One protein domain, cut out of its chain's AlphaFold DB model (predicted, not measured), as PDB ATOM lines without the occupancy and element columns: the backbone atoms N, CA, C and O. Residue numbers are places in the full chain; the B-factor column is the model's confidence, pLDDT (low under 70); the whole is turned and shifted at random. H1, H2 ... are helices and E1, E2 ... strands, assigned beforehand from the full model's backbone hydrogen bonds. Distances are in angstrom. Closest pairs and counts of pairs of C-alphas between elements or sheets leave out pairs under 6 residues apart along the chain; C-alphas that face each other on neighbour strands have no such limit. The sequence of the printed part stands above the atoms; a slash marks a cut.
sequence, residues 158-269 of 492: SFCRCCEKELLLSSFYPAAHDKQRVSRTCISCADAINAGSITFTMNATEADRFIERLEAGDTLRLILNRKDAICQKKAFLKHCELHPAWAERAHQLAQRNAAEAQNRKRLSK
ATOM      1  N   SER A 158     -79.314 179.588 -33.121       81.75
ATOM      2  CA  SER A 158     -78.497 180.450 -32.273       81.75
ATOM      3  C   SER A 158     -77.638 181.341 -33.154       81.75
ATOM      4  O   SER A 158     -77.197 180.954 -34.234       81.75
ATOM      5  N   PHE A 159     -77.369 182.547 -32.675       85.62
ATOM      6  CA  PHE A 159     -76.532 183.499 -33.383       85.62
ATOM      7  C   PHE A 159     -75.052 183.179 -33.160       85.62
ATOM      8  O   PHE A 159     -74.600 183.065 -32.013       85.62
ATOM      9  N   CYS A 160     -74.284 183.020 -34.241       87.00
ATOM     10  CA  CYS A 160     -72.838 182.892 -34.144       87.00
ATOM     11  C   CYS A 160     -72.221 184.256 -33.846       87.00
ATOM     12  O   CYS A 160     -72.321 185.187 -34.631       87.00
ATOM     13  N   ARG A 161     -71.505 184.351 -32.730       84.31
ATOM     14  CA  ARG A 161     -70.820 185.566 -32.286       84.31
ATOM     15  C   ARG A 161     -69.764 186.071 -33.275       84.31
ATOM     16  O   ARG A 161     -69.509 187.265 -33.317       84.31
ATOM     17  N   CYS A 162     -69.118 185.172 -34.016       84.94
ATOM     18  CA  CYS A 162     -67.983 185.529 -34.867       84.94
ATOM     19  C   CYS A 162     -68.401 185.972 -36.275       84.94
ATOM     20  O   CYS A 162     -67.843 186.935 -36.779       84.94
ATOM     21  N   CYS A 163     -69.346 185.274 -36.914       88.56
ATOM     22  CA  CYS A 163     -69.810 185.621 -38.264       88.56
ATOM     23  C   CYS A 163     -71.161 186.339 -38.288       88.56
ATOM     24  O   CYS A 163     -71.632 186.670 -39.369       88.56
ATOM     25  N   GLU A 164     -71.792 186.519 -37.126       87.06
ATOM     26  CA  GLU A 164     -73.091 187.179 -36.975       87.06
ATOM     27  C   GLU A 164     -74.216 186.550 -37.816       87.06
ATOM     28  O   GLU A 164     -75.161 187.211 -38.231       87.06
ATOM     29  N   LYS A 165     -74.125 185.242 -38.077       89.69
ATOM     30  CA  LYS A 165     -75.179 184.485 -38.761       89.69
ATOM     31  C   LYS A 165     -76.018 183.716 -37.752       89.69
ATOM     32  O   LYS A 165     -75.479 183.088 -36.835       89.69
ATOM     33  N   GLU A 166     -77.329 183.732 -37.946       89.31
ATOM     34  CA  GLU A 166     -78.245 182.823 -37.267       89.31
ATOM     35  C   GLU A 166     -78.103 181.429 -37.887       89.31
ATOM     36  O   GLU A 166     -78.327 181.232 -39.079       89.31
ATOM     37  N   LEU A 167     -77.642 180.469 -37.089       88.88
ATOM     38  CA  LEU A 167     -77.339 179.111 -37.533       88.88
ATOM     39  C   LEU A 167     -78.072 178.107 -36.645       88.88
ATOM     40  O   LEU A 167     -78.419 178.402 -35.501       88.88
ATOM     41  N   LEU A 168     -78.295 176.899 -37.152       84.94
ATOM     42  CA  LEU A 168     -78.866 175.813 -36.355       84.94
ATOM     43  C   LEU A 168     -77.929 175.451 -35.197       84.94
ATOM     44  O   LEU A 168     -76.708 175.505 -35.341       84.94
ATOM     45  N   LEU A 169     -78.482 175.041 -34.050       80.88
ATOM     46  CA  LEU A 169     -77.680 174.664 -32.880       80.88
ATOM     47  C   LEU A 169     -76.673 173.528 -33.167       80.88
ATOM     48  O   LEU A 169     -75.640 173.451 -32.507       80.88
ATOM     49  N   SER A 170     -76.944 172.686 -34.171       82.06
ATOM     50  CA  SER A 170     -76.033 171.644 -34.667       82.06
ATOM     51  C   SER A 170     -74.753 172.196 -35.303       82.06
ATOM     52  O   SER A 170     -73.747 171.496 -35.357       82.06
ATOM     53  N   SER A 171     -74.753 173.456 -35.742       86.12
ATOM     54  CA  SER A 171     -73.574 174.146 -36.272       86.12
ATOM     55  C   SER A 171     -72.631 174.662 -35.178       86.12
ATOM     56  O   SER A 171     -71.670 175.366 -35.491       86.12
ATOM     57  N   PHE A 172     -72.886 174.352 -33.903       86.88
ATOM     58  CA  PHE A 172     -72.082 174.767 -32.754       86.88
ATOM     59  C   PHE A 172     -71.520 173.548 -32.022       86.88
ATOM     60  O   PHE A 172     -72.182 172.519 -31.903       86.88
ATOM     61  N   TYR A 173     -70.312 173.669 -31.466       80.56
ATOM     62  CA  TYR A 173     -69.751 172.596 -30.648       80.56
ATOM     63  C   TYR A 173     -70.617 172.330 -29.401       80.56
ATOM     64  O   TYR A 173     -70.941 173.280 -28.668       80.56
ATOM     65  N   PRO A 174     -70.947 171.058 -29.104       70.00
ATOM     66  CA  PRO A 174     -71.593 170.693 -27.852       70.00
ATOM     67  C   PRO A 174     -70.642 171.006 -26.693       70.00
ATOM     68  O   PRO A 174     -69.473 170.621 -26.694       70.00
ATOM     69  N   ALA A 175     -71.115 171.748 -25.692       62.16
ATOM     70  CA  ALA A 175     -70.262 172.157 -24.586       62.16
ATOM     71  C   ALA A 175     -69.909 170.969 -23.691       62.16
ATOM     72  O   ALA A 175     -70.764 170.407 -23.009       62.16
ATOM     73  N   ALA A 176     -68.624 170.618 -23.674       48.72
ATOM     74  CA  ALA A 176     -68.128 169.368 -23.113       48.72
ATOM     75  C   ALA A 176     -68.363 169.171 -21.597       48.72
ATOM     76  O   ALA A 176     -68.273 168.042 -21.129       48.72
ATOM     77  N   HIS A 177     -68.665 170.215 -20.805       45.00
ATOM     78  CA  HIS A 177     -68.648 170.090 -19.334       45.00
ATOM     79  C   HIS A 177     -69.680 170.889 -18.520       45.00
ATOM     80  O   HIS A 177     -69.710 170.742 -17.300       45.00
ATOM     81  N   ASP A 178     -70.555 171.684 -19.135       46.72
ATOM     82  CA  ASP A 178     -71.593 172.413 -18.396       46.72
ATOM     83  C   ASP A 178     -72.886 172.405 -19.217       46.72
ATOM     84  O   ASP A 178     -72.963 173.030 -20.274       46.72
ATOM     85  N   LYS A 179     -73.900 171.662 -18.749       48.16
ATOM     86  CA  LYS A 179     -75.147 171.335 -19.478       48.16
ATOM     87  C   LYS A 179     -76.039 172.554 -19.800       48.16
ATOM     88  O   LYS A 179     -77.200 172.384 -20.147       48.16
ATOM     89  N   GLN A 180     -75.532 173.777 -19.644       54.06
ATOM     90  CA  GLN A 180     -76.288 175.026 -19.744       54.06
ATOM     91  C   GLN A 180     -75.704 176.062 -20.718       54.06
ATOM     92  O   GLN A 180     -76.276 177.144 -20.837       54.06
ATOM     93  N   ARG A 181     -74.580 175.810 -21.408       56.25
ATOM     94  CA  ARG A 181     -73.985 176.819 -22.310       56.25
ATOM     95  C   ARG A 181     -73.450 176.214 -23.601       56.25
ATOM     96  O   ARG A 181     -72.305 175.801 -23.619       56.25
ATOM     97  N   VAL A 182     -74.232 176.230 -24.679       59.06
ATOM     98  CA  VAL A 182     -73.728 175.994 -26.049       59.06
ATOM     99  C   VAL A 182     -72.614 176.996 -26.380       59.06
ATOM    100  O   VAL A 182     -72.670 178.149 -25.932       59.06
ATOM    101  N   SER A 183     -71.603 176.575 -27.150       67.62
ATOM    102  CA  SER A 183     -70.629 177.512 -27.729       67.62
ATOM    103  C   SER A 183     -71.384 178.626 -28.458       67.62
ATOM    104  O   SER A 183     -72.315 178.344 -29.201       67.62
ATOM    105  N   ARG A 184     -70.996 179.893 -28.264       80.00
ATOM    106  CA  ARG A 184     -71.548 181.015 -29.051       80.00
ATOM    107  C   ARG A 184     -70.855 181.180 -30.403       80.00
ATOM    108  O   ARG A 184     -71.187 182.096 -31.142       80.00
ATOM    109  N   THR A 185     -69.887 180.331 -30.721       86.06
ATOM    110  CA  THR A 185     -69.141 180.364 -31.979       86.06
ATOM    111  C   THR A 185     -69.471 179.102 -32.763       86.06
ATOM    112  O   THR A 185     -69.362 178.005 -32.203       86.06
ATOM    113  N   CYS A 186     -69.898 179.254 -34.019       91.25
ATOM    114  CA  CYS A 186     -70.136 178.114 -34.897       91.25
ATOM    115  C   CYS A 186     -68.827 177.366 -35.180       91.25
ATOM    116  O   CYS A 186     -67.739 177.919 -34.997       91.25
ATOM    117  N   ILE A 187     -68.945 176.117 -35.621       89.56
ATOM    118  CA  ILE A 187     -67.819 175.210 -35.866       89.56
ATOM    119  C   ILE A 187     -66.800 175.854 -36.815       89.56
ATOM    120  O   ILE A 187     -65.643 175.996 -36.442       89.56
ATOM    121  N   SER A 188     -67.240 176.392 -37.958       91.94
ATOM    122  CA  SER A 188     -66.333 177.004 -38.942       91.94
ATOM    123  C   SER A 188     -65.548 178.200 -38.393       91.94
ATOM    124  O   SER A 188     -64.346 178.319 -38.623       91.94
ATOM    125  N   CYS A 189     -66.195 179.085 -37.631       89.50
ATOM    126  CA  CYS A 189     -65.507 180.209 -36.999       89.50
ATOM    127  C   CYS A 189     -64.566 179.753 -35.880       89.50
ATOM    128  O   CYS A 189     -63.515 180.355 -35.685       89.50
ATOM    129  N   ALA A 190     -64.934 178.714 -35.131       87.00
ATOM    130  CA  ALA A 190     -64.068 178.147 -34.106       87.00
ATOM    131  C   ALA A 190     -62.819 177.502 -34.729       87.00
ATOM    132  O   ALA A 190     -61.721 177.735 -34.226       87.00
ATOM    133  N   ASP A 191     -62.962 176.794 -35.849       88.69
ATOM    134  CA  ASP A 191     -61.843 176.220 -36.600       88.69
ATOM    135  C   ASP A 191     -60.908 177.304 -37.140       88.69
ATOM    136  O   ASP A 191     -59.695 177.216 -36.966       88.69
ATOM    137  N   ALA A 192     -61.458 178.385 -37.697       87.44
ATOM    138  CA  ALA A 192     -60.672 179.528 -38.156       87.44
ATOM    139  C   ALA A 192     -59.914 180.234 -37.011       87.44
ATOM    140  O   ALA A 192     -58.754 180.620 -37.161       87.44
ATOM    141  N   ILE A 193     -60.531 180.360 -35.830       82.50
ATOM    142  CA  ILE A 193     -59.854 180.884 -34.633       82.50
ATOM    143  C   ILE A 193     -58.723 179.947 -34.191       82.50
ATOM    144  O   ILE A 193     -57.635 180.416 -33.861       82.50
ATOM    145  N   ASN A 194     -58.959 178.632 -34.193       83.50
ATOM    146  CA  ASN A 194     -57.957 177.636 -33.806       83.50
ATOM    147  C   ASN A 194     -56.787 177.578 -34.799       83.50
ATOM    148  O   ASN A 194     -55.645 177.408 -34.380       83.50
ATOM    149  N   ALA A 195     -57.060 177.781 -36.090       87.50
ATOM    150  CA  ALA A 195     -56.054 177.906 -37.142       87.50
ATOM    151  C   ALA A 195     -55.309 179.255 -37.110       87.50
ATOM    152  O   ALA A 195     -54.349 179.446 -37.853       87.50
ATOM    153  N   GLY A 196     -55.749 180.207 -36.279       84.25
ATOM    154  CA  GLY A 196     -55.180 181.552 -36.200       84.25
ATOM    155  C   GLY A 196     -55.519 182.454 -37.391       84.25
ATOM    156  O   GLY A 196     -54.991 183.562 -37.465       84.25
ATOM    157  N   SER A 197     -56.404 182.025 -38.299       85.88
ATOM    158  CA  SER A 197     -56.818 182.818 -39.463       85.88
ATOM    159  C   SER A 197     -57.775 183.954 -39.094       85.88
ATOM    160  O   SER A 197     -57.839 184.958 -39.800       85.88
ATOM    161  N   ILE A 198     -58.478 183.841 -37.961       82.62
ATOM    162  CA  ILE A 198     -59.310 184.908 -37.393       82.62
ATOM    163  C   ILE A 198     -58.858 185.186 -35.958       82.62
ATOM    164  O   ILE A 198     -58.853 184.298 -35.103       82.62
ATOM    165  N   THR A 199     -58.512 186.442 -35.660       80.88
ATOM    166  CA  THR A 199     -58.254 186.854 -34.274       80.88
ATOM    167  C   THR A 199     -59.571 187.120 -33.553       80.88
ATOM    168  O   THR A 199     -60.453 187.809 -34.056       80.88
ATOM    169  N   PHE A 200     -59.724 186.557 -32.354       82.31
ATOM    170  CA  PHE A 200     -60.942 186.709 -31.562       82.31
ATOM    171  C   PHE A 200     -61.057 188.138 -31.007       82.31
ATOM    172  O   PHE A 200     -60.479 188.455 -29.964       82.31
ATOM    173  N   THR A 201     -61.797 188.996 -31.706       91.12
ATOM    174  CA  THR A 201     -62.105 190.383 -31.331       91.12
ATOM    175  C   THR A 201     -63.563 190.505 -30.882       91.12
ATOM    176  O   THR A 201     -64.353 189.565 -30.983       91.12
ATOM    177  N   MET A 202     -63.925 191.643 -30.288       93.00
ATOM    178  CA  MET A 202     -65.337 191.986 -30.102       93.00
ATOM    179  C   MET A 202     -65.950 192.346 -31.454       93.00
ATOM    180  O   MET A 202     -65.294 193.020 -32.249       93.00
ATOM    181  N   ASN A 203     -67.191 191.922 -31.688       90.62
ATOM    182  CA  ASN A 203     -67.959 192.401 -32.832       90.62
ATOM    183  C   ASN A 203     -68.512 193.818 -32.564       90.62
ATOM    184  O   ASN A 203     -68.428 194.312 -31.435       90.62
ATOM    185  N   ALA A 204     -69.050 194.479 -33.593       91.94
ATOM    186  CA  ALA A 204     -69.499 195.872 -33.496       91.94
ATOM    187  C   ALA A 204     -70.598 196.045 -32.432       91.94
ATOM    188  O   ALA A 204     -70.471 196.872 -31.532       91.94
ATOM    189  N   THR A 205     -71.600 195.162 -32.443       91.81
ATOM    190  CA  THR A 205     -72.707 195.181 -31.471       91.81
ATOM    191  C   THR A 205     -72.219 195.014 -30.024       91.81
ATOM    192  O   THR A 205     -72.721 195.654 -29.097       91.81
ATOM    193  N   GLU A 206     -71.230 194.146 -29.790       93.50
ATOM    194  CA  GLU A 206     -70.604 193.988 -28.478       93.50
ATOM    195  C   GLU A 206     -69.813 195.229 -28.072       93.50
ATOM    196  O   GLU A 206     -69.835 195.566 -26.890       93.50
ATOM    197  N   ALA A 207     -69.126 195.894 -29.007       96.44
ATOM    198  CA  ALA A 207     -68.381 197.126 -28.756       96.44
ATOM    199  C   ALA A 207     -69.298 198.286 -28.356       96.44
ATOM    200  O   ALA A 207     -69.020 198.948 -27.353       96.44
ATOM    201  N   ASP A 208     -70.425 198.458 -29.041       96.44
ATOM    202  CA  ASP A 208     -71.409 199.494 -28.718       96.44
ATOM    203  C   ASP A 208     -72.030 199.255 -27.343       96.44
ATOM    204  O   ASP A 208     -71.972 200.115 -26.463       96.44
ATOM    205  N   ARG A 209     -72.499 198.027 -27.089       96.25
ATOM    206  CA  ARG A 209     -73.046 197.641 -25.781       96.25
ATOM    207  C   ARG A 209     -72.011 197.765 -24.656       96.25
ATOM    208  O   ARG A 209     -72.356 197.977 -23.491       96.25
ATOM    209  N   PHE A 210     -70.728 197.583 -24.968       97.56
ATOM    210  CA  PHE A 210     -69.646 197.748 -24.001       97.56
ATOM    211  C   PHE A 210     -69.466 199.214 -23.608       97.56
ATOM    212  O   PHE A 210     -69.344 199.500 -22.414       97.56
ATOM    213  N   ILE A 211     -69.482 200.130 -24.582       98.25
ATOM    214  CA  ILE A 211     -69.444 201.576 -24.330       98.25
ATOM    215  C   ILE A 211     -70.702 202.022 -23.586       98.25
ATOM    216  O   ILE A 211     -70.563 202.679 -22.563       98.25
ATOM    217  N   GLU A 212     -71.890 201.575 -23.995       97.75
ATOM    218  CA  GLU A 212     -73.159 201.882 -23.320       97.75
ATOM    219  C   GLU A 212     -73.106 201.522 -21.821       97.75
ATOM    220  O   GLU A 212     -73.432 202.334 -20.953       97.75
ATOM    221  N   ARG A 213     -72.600 200.327 -21.472       97.38
ATOM    222  CA  ARG A 213     -72.424 199.932 -20.061       97.38
ATOM    223  C   ARG A 213     -71.388 200.784 -19.332       97.38
ATOM    224  O   ARG A 213     -71.568 201.087 -18.150       97.38
ATOM    225  N   LEU A 214     -70.291 201.150 -19.995       98.12
ATOM    226  CA  LEU A 214     -69.309 202.068 -19.420       98.12
ATOM    227  C   LEU A 214     -69.916 203.464 -19.203       98.12
ATOM    228  O   LEU A 214     -69.653 204.091 -18.181       98.12
ATOM    229  N   GLU A 215     -70.765 203.951 -20.095       97.88
ATOM    230  CA  GLU A 215     -71.458 205.230 -19.927       97.88
ATOM    231  C   GLU A 215     -72.471 205.178 -18.780       97.88
ATOM    232  O   GLU A 215     -72.522 206.108 -17.976       97.88
ATOM    233  N   ALA A 216     -73.149 204.040 -18.596       97.25
ATOM    234  CA  ALA A 216     -74.021 203.762 -17.454       97.25
ATOM    235  C   ALA A 216     -73.284 203.623 -16.098       97.25
ATOM    236  O   ALA A 216     -73.909 203.390 -15.060       97.25
ATOM    237  N   GLY A 217     -71.953 203.753 -16.074       97.06
ATOM    238  CA  GLY A 217     -71.153 203.732 -14.847       97.06
ATOM    239  C   GLY A 217     -70.667 202.344 -14.413       97.06
ATOM    240  O   GLY A 217     -70.107 202.202 -13.317       97.06
ATOM    241  N   ASP A 218     -70.837 201.301 -15.236       97.12
ATOM    242  CA  ASP A 218     -70.305 199.978 -14.913       97.12
ATOM    243  C   ASP A 218     -68.773 199.959 -14.984       97.12
ATOM    244  O   ASP A 218     -68.128 200.516 -15.868       97.12
ATOM    245  N   THR A 219     -68.136 199.267 -14.040       97.25
ATOM    246  CA  THR A 219     -66.673 199.082 -14.076       97.25
ATOM    247  C   THR A 219     -66.281 197.973 -15.054       97.25
ATOM    248  O   THR A 219     -66.968 196.951 -15.117       97.25
ATOM    249  N   LEU A 220     -65.096 198.065 -15.681       97.00
ATOM    250  CA  LEU A 220     -64.533 196.993 -16.533       97.00
ATOM    251  C   LEU A 220     -64.591 195.605 -15.881       97.00
ATOM    252  O   LEU A 220     -64.801 194.594 -16.543       97.00
ATOM    253  N   ARG A 221     -64.430 195.531 -14.553       94.62
ATOM    254  CA  ARG A 221     -64.510 194.262 -13.820       94.62
ATOM    255  C   ARG A 221     -65.894 193.614 -13.915       94.62
ATOM    256  O   ARG A 221     -65.954 192.387 -13.928       94.62
ATOM    257  N   LEU A 222     -66.973 194.396 -13.900       93.00
ATOM    258  CA  LEU A 222     -68.338 193.880 -14.024       93.00
ATOM    259  C   LEU A 222     -68.596 193.404 -15.452       93.00
ATOM    260  O   LEU A 222     -69.067 192.284 -15.620       93.00
ATOM    261  N   ILE A 223     -68.178 194.201 -16.436       95.88
ATOM    262  CA  ILE A 223     -68.397 193.926 -17.860       95.88
ATOM    263  C   ILE A 223     -67.585 192.710 -18.345       95.88
ATOM    264  O   ILE A 223     -68.067 191.958 -19.185       95.88
ATOM    265  N   LEU A 224     -66.381 192.468 -17.800       94.31
ATOM    266  CA  LEU A 224     -65.473 191.412 -18.284       94.31
ATOM    267  C   LEU A 224     -65.489 190.093 -17.484       94.31
ATOM    268  O   LEU A 224     -65.062 189.073 -18.017       94.31
ATOM    269  N   ASN A 225     -65.895 190.077 -16.202       86.38
ATOM    270  CA  ASN A 225     -65.676 188.911 -15.313       86.38
ATOM    271  C   ASN A 225     -66.945 188.282 -14.704       86.38
ATOM    272  O   ASN A 225     -66.824 187.381 -13.867       86.38
ATOM    273  N   ARG A 226     -68.154 188.756 -15.026       84.00
ATOM    274  CA  ARG A 226     -69.398 188.178 -14.484       84.00
ATOM    275  C   ARG A 226     -70.067 187.197 -15.453       84.00
ATOM    276  O   ARG A 226     -69.638 187.021 -16.586       84.00
ATOM    277  N   LYS A 227     -71.122 186.514 -14.984       78.25
ATOM    278  CA  LYS A 227     -71.920 185.587 -15.809       78.25
ATOM    279  C   LYS A 227     -72.579 186.288 -17.005       78.25
ATOM    280  O   LYS A 227     -72.816 185.608 -18.000       78.25
ATOM    281  N   ASP A 228     -72.824 187.592 -16.877       84.31
ATOM    282  CA  ASP A 228     -73.341 188.547 -17.865       84.31
ATOM    283  C   ASP A 228     -72.228 189.318 -18.600       84.31
ATOM    284  O   ASP A 228     -72.471 190.412 -19.109       84.31
ATOM    285  N   ALA A 229     -70.995 188.795 -18.623       90.56
ATOM    286  CA  ALA A 229     -69.912 189.442 -19.351       90.56
ATOM    287  C   ALA A 229     -70.248 189.543 -20.846       90.56
ATOM    288  O   ALA A 229     -70.643 188.546 -21.457       90.56
ATOM    289  N   ILE A 230     -70.074 190.738 -21.421       92.62
ATOM    290  CA  ILE A 230     -70.308 190.981 -22.854       92.62
ATOM    291  C   ILE A 230     -69.265 190.215 -23.669       92.62
ATOM    292  O   ILE A 230     -69.596 189.476 -24.588       92.62
ATOM    293  N   CYS A 231     -67.998 190.339 -23.278       91.81
ATOM    294  CA  CYS A 231     -66.874 189.736 -23.971       91.81
ATOM    295  C   CYS A 231     -65.824 189.210 -22.984       91.81
ATOM    296  O   CYS A 231     -65.841 189.497 -21.784       91.81
ATOM    297  N   GLN A 232     -64.883 188.416 -23.497       90.06
ATOM    298  CA  GLN A 232     -63.718 187.998 -22.720       90.06
ATOM    299  C   GLN A 232     -62.656 189.102 -22.709       90.06
ATOM    300  O   GLN A 232     -62.491 189.827 -23.688       90.06
ATOM    301  N   LYS A 233     -61.839 189.157 -21.650       93.75
ATOM    302  CA  LYS A 233     -60.748 190.141 -21.528       93.75
ATOM    303  C   LYS A 233     -59.794 190.157 -22.734       93.75
ATOM    304  O   LYS A 233     -59.340 191.229 -23.111       93.75
ATOM    305  N   LYS A 234     -59.485 188.997 -23.327       90.88
ATOM    306  CA  LYS A 234     -58.608 188.915 -24.511       90.88
ATOM    307  C   LYS A 234     -59.226 189.602 -25.735       90.88
ATOM    308  O   LYS A 234     -58.529 190.361 -26.394       90.88
ATOM    309  N   ALA A 235     -60.524 189.397 -25.969       91.56
ATOM    310  CA  ALA A 235     -61.252 190.032 -27.068       91.56
ATOM    311  C   ALA A 235     -61.280 191.556 -26.926       91.56
ATOM    312  O   ALA A 235     -61.041 192.258 -27.898       91.56
ATOM    313  N   PHE A 236     -61.510 192.050 -25.704       95.62
ATOM    314  CA  PHE A 236     -61.448 193.479 -25.395       95.62
ATOM    315  C   PHE A 236     -60.069 194.074 -25.699       95.62
ATOM    316  O   PHE A 236     -59.986 195.070 -26.401       95.62
ATOM    317  N   LEU A 237     -58.984 193.448 -25.223       95.44
ATOM    318  CA  LEU A 237     -57.628 193.953 -25.478       95.44
ATOM    319  C   LEU A 237     -57.295 193.964 -26.973       95.44
ATOM    320  O   LEU A 237     -56.784 194.963 -27.466       95.44
ATOM    321  N   LYS A 238     -57.647 192.898 -27.703       93.88
ATOM    322  CA  LYS A 238     -57.436 192.841 -29.153       93.88
ATOM    323  C   LYS A 238     -58.259 193.899 -29.890       93.88
ATOM    324  O   LYS A 238     -57.758 194.523 -30.815       93.88
ATOM    325  N   HIS A 239     -59.499 194.128 -29.464       95.88
ATOM    326  CA  HIS A 239     -60.340 195.179 -30.028       95.88
ATOM    327  C   HIS A 239     -59.757 196.575 -29.750       95.88
ATOM    328  O   HIS A 239     -59.718 197.401 -30.654       95.88
ATOM    329  N   CYS A 240     -59.206 196.818 -28.554       97.06
ATOM    330  CA  CYS A 240     -58.491 198.059 -28.252       97.06
ATOM    331  C   CYS A 240     -57.254 198.274 -29.143       97.06
ATOM    332  O   CYS A 240     -56.988 199.404 -29.537       97.06
ATOM    333  N   GLU A 241     -56.501 197.214 -29.455       95.69
ATOM    334  CA  GLU A 241     -55.338 197.291 -30.356       95.69
ATOM    335  C   GLU A 241     -55.741 197.671 -31.787       95.69
ATOM    336  O   GLU A 241     -55.046 198.446 -32.435       95.69
ATOM    337  N   LEU A 242     -56.859 197.126 -32.277       95.19
ATOM    338  CA  LEU A 242     -57.344 197.373 -33.637       95.19
ATOM    339  C   LEU A 242     -58.075 198.715 -33.780       95.19
ATOM    340  O   LEU A 242     -58.084 199.289 -34.865       95.19
ATOM    341  N   HIS A 243     -58.676 199.222 -32.699       96.69
ATOM    342  CA  HIS A 243     -59.478 200.447 -32.699       96.69
ATOM    343  C   HIS A 243     -58.985 201.433 -31.621       96.69
ATOM    344  O   HIS A 243     -59.631 201.587 -30.581       96.69
ATOM    345  N   PRO A 244     -57.856 202.136 -31.845       97.62
ATOM    346  CA  PRO A 244     -57.220 202.972 -30.823       97.62
ATOM    347  C   PRO A 244     -58.098 204.138 -30.341       97.62
ATOM    348  O   PRO A 244     -58.153 204.398 -29.141       97.62
ATOM    349  N   ALA A 245     -58.861 204.783 -31.232       97.44
ATOM    350  CA  ALA A 245     -59.794 205.851 -30.849       97.44
ATOM    351  C   ALA A 245     -60.920 205.341 -29.927       97.44
ATOM    352  O   ALA A 245     -61.285 205.982 -28.940       97.44
ATOM    353  N   TRP A 246     -61.441 204.141 -30.207       97.62
ATOM    354  CA  TRP A 246     -62.417 203.480 -29.339       97.62
ATOM    355  C   TRP A 246     -61.788 203.098 -27.993       97.62
ATOM    356  O   TRP A 246     -62.392 203.308 -26.938       97.62
ATOM    357  N   ALA A 247     -60.555 202.582 -28.021       97.94
ATOM    358  CA  ALA A 247     -59.809 202.188 -26.832       97.94
ATOM    359  C   ALA A 247     -59.600 203.362 -25.874       97.94
ATOM    360  O   ALA A 247     -59.808 203.211 -24.670       97.94
ATOM    361  N   GLU A 248     -59.226 204.529 -26.398       98.19
ATOM    362  CA  GLU A 248     -59.045 205.746 -25.613       98.19
ATOM    363  C   GLU A 248     -60.340 206.135 -24.886       98.19
ATOM    364  O   GLU A 248     -60.342 206.266 -23.657       98.19
ATOM    365  N   ARG A 249     -61.466 206.199 -25.611       98.06
ATOM    366  CA  ARG A 249     -62.787 206.477 -25.025       98.06
ATOM    367  C   ARG A 249     -63.159 205.456 -23.949       98.06
ATOM    368  O   ARG A 249     -63.548 205.829 -22.838       98.06
ATOM    369  N   ALA A 250     -63.002 204.165 -24.237       98.06
ATOM    370  CA  ALA A 250     -63.293 203.095 -23.288       98.06
ATOM    371  C   ALA A 250     -62.414 203.191 -22.026       98.06
ATOM    372  O   ALA A 250     -62.897 202.976 -20.911       98.06
ATOM    373  N   HIS A 251     -61.131 203.539 -22.172       97.75
ATOM    374  CA  HIS A 251     -60.205 203.707 -21.056       97.75
ATOM    375  C   HIS A 251     -60.546 204.913 -20.180       97.75
ATOM    376  O   HIS A 251     -60.546 204.766 -18.954       97.75
ATOM    377  N   GLN A 252     -60.887 206.062 -20.766       98.12
ATOM    378  CA  GLN A 252     -61.309 207.252 -20.019       98.12
ATOM    379  C   GLN A 252     -62.565 206.966 -19.176       98.12
ATOM    380  O   GLN A 252     -62.567 207.183 -17.958       98.12
ATOM    381  N   LEU A 253     -63.601 206.373 -19.784       98.06
ATOM    382  CA  LEU A 253     -64.821 205.970 -19.074       98.06
ATOM    383  C   LEU A 253     -64.525 204.945 -17.969       98.06
ATOM    384  O   LEU A 253     -65.002 205.066 -16.839       98.06
ATOM    385  N   ALA A 254     -63.684 203.949 -18.258       97.69
ATOM    386  CA  ALA A 254     -63.293 202.939 -17.284       97.69
ATOM    387  C   ALA A 254     -62.556 203.526 -16.071       97.69
ATOM    388  O   ALA A 254     -62.794 203.079 -14.944       97.69
ATOM    389  N   GLN A 255     -61.668 204.504 -16.280       96.75
ATOM    390  CA  GLN A 255     -60.963 205.205 -15.205       96.75
ATOM    391  C   GLN A 255     -61.934 206.018 -14.344       96.75
ATOM    392  O   GLN A 255     -61.908 205.881 -13.115       96.75
ATOM    393  N   ARG A 256     -62.845 206.775 -14.972       98.06
ATOM    394  CA  ARG A 256     -63.911 207.519 -14.283       98.06
ATOM    395  C   ARG A 256     -64.756 206.594 -13.404       98.06
ATOM    396  O   ARG A 256     -64.854 206.799 -12.194       98.06
ATOM    397  N   ASN A 257     -65.263 205.499 -13.968       97.62
ATOM    398  CA  ASN A 257     -66.095 204.539 -13.238       97.62
ATOM    399  C   ASN A 257     -65.317 203.823 -12.128       97.62
ATOM    400  O   ASN A 257     -65.866 203.502 -11.071       97.62
ATOM    401  N   ALA A 258     -64.023 203.555 -12.335       95.12
ATOM    402  CA  ALA A 258     -63.167 202.993 -11.299       95.12
ATOM    403  C   ALA A 258     -62.997 203.965 -10.120       95.12
ATOM    404  O   ALA A 258     -63.085 203.523  -8.969       95.12
ATOM    405  N   ALA A 259     -62.800 205.261 -10.386       94.44
ATOM    406  CA  ALA A 259     -62.722 206.301  -9.363       94.44
ATOM    407  C   ALA A 259     -64.048 206.435  -8.597       94.44
ATOM    408  O   ALA A 259     -64.060 206.367  -7.366       94.44
ATOM    409  N   GLU A 260     -65.182 206.488  -9.298       94.94
ATOM    410  CA  GLU A 260     -66.506 206.498  -8.669       94.94
ATOM    411  C   GLU A 260     -66.758 205.258  -7.811       94.94
ATOM    412  O   GLU A 260     -67.188 205.360  -6.661       94.94
ATOM    413  N   ALA A 261     -66.447 204.063  -8.318       93.88
ATOM    414  CA  ALA A 261     -66.608 202.827  -7.564       93.88
ATOM    415  C   ALA A 261     -65.707 202.795  -6.316       93.88
ATOM    416  O   ALA A 261     -66.086 202.220  -5.287       93.88
ATOM    417  N   GLN A 262     -64.517 203.402  -6.370       89.12
ATOM    418  CA  GLN A 262     -63.676 203.600  -5.191       89.12
ATOM    419  C   GLN A 262     -64.299 204.596  -4.210       89.12
ATOM    420  O   GLN A 262     -64.322 204.308  -3.012       89.12
ATOM    421  N   ASN A 263     -64.864 205.702  -4.692       88.88
ATOM    422  CA  ASN A 263     -65.573 206.673  -3.860       88.88
ATOM    423  C   ASN A 263     -66.788 206.037  -3.173       88.88
ATOM    424  O   ASN A 263     -66.899 206.122  -1.951       88.88
ATOM    425  N   ARG A 264     -67.608 205.253  -3.888       86.88
ATOM    426  CA  ARG A 264     -68.714 204.465  -3.305       86.88
ATOM    427  C   ARG A 264     -68.220 203.490  -2.228       86.88
ATOM    428  O   ARG A 264     -68.857 203.331  -1.189       86.88
ATOM    429  N   LYS A 265     -67.051 202.859  -2.414       83.88
ATOM    430  CA  LYS A 265     -66.421 202.006  -1.383       83.88
ATOM    431  C   LYS A 265     -65.910 202.797  -0.179       83.88
ATOM    432  O   LYS A 265     -65.954 202.284   0.936       83.88
ATOM    433  N   ARG A 266     -65.387 204.008  -0.377       80.75
ATOM    434  CA  ARG A 266     -64.969 204.894   0.722       80.75
ATOM    435  C   ARG A 266     -66.185 205.363   1.518       80.75
ATOM    436  O   ARG A 266     -66.166 205.267   2.741       80.75
ATOM    437  N   LEU A 267     -67.254 205.764   0.832       79.06
ATOM    438  CA  LEU A 267     -68.526 206.133   1.446       79.06
ATOM    439  C   LEU A 267     -69.143 204.959   2.205       79.06
ATOM    440  O   LEU A 267     -69.530 205.137   3.349       79.06
ATOM    441  N   SER A 268     -69.146 203.739   1.658       79.12
ATOM    442  CA  SER A 268     -69.665 202.573   2.389       79.12
ATOM    443  C   SER A 268     -68.814 202.199   3.605       79.12
ATOM    444  O   SER A 268     -69.359 201.777   4.625       79.12
ATOM    445  N   LYS A 269     -67.489 202.403   3.552       77.38
ATOM    446  CA  LYS A 269     -66.614 202.274   4.728       77.38
ATOM    447  C   LYS A 269     -66.933 203.327   5.790       77.38
ATOM    448  O   LYS A 269     -67.018 202.959   6.958       77.38
TER     449      LYS A 269
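AT A GLANCE: This is residues 158 to 269 of the 492 residues of an uncharacterized protein of Bradyrhizobium sp. CCBAU 51753 (UniProt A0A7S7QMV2). The model has two lobes: a loose one made mainly of loops, with the short strand E1 and helix H1, and one of helices H2 to H5, joined by the stretch from H1 to H2. In the second lobe H4 and the long H5 make a corner, H2 packs on H5, and the short H3 is set crosswise to H5, whose residues 262 to 269 stick out as an arm. The printed part has 112 residues, with one named strand and five named helices in the order E1, H1, H2, H3, H4, H5; the class is mostly helix. The whole is loose, with a radius of gyration of the C-alphas of 16.4 A, and spans 50 by 33 by 21 A.

HOW THE PARTS SIT: E1, residues 166 to 168, pairs with no named strand, but residues 158 to 159 pair antiparallel with its residues 166 to 167. H1, residues 187 to 194, touches no helix. H2, residues 204 to 215, only just touches H3, residues 220 to 225, with 3 pairs of C-alphas within 8 A, the closest those of Phe 210 and Ile 223, 7.3 A. H4 is residues 233 to 242 and H5 residues 244 to 269; they touch only at the corner, the closest C-alphas being Cys 240 and Ala 247, 4.6 A. Residues 211 to 215 of H2 touch H5, the closest C-alphas being Leu 214 and Leu 253, 6.0 A, at a tilt of 36 degrees, only just steep, the same way. H2 and H4 are near each other. In all five helices every O i to N i+4 pair is within hydrogen-bond range.

IN THESE COORDINATES: E1 begins at C-alpha 166 (-78.245, 182.823, -37.267). H2 measures 16.6 A and H4 14.5 A from first to last C-alpha. H5 measures 36.8 A and ends at C-alpha 269 (-66.614, 202.274, 4.728).

THE WHOLE: The C-alphas of Ser 170 and Lys 269, the two farthest apart, are 50.8 A apart. The printed part has no cut. The link from E1 to H1 is long, with 18 residues; within it, residues 176 to 181 stand free and residues 175 to 183 have pLDDT under 70.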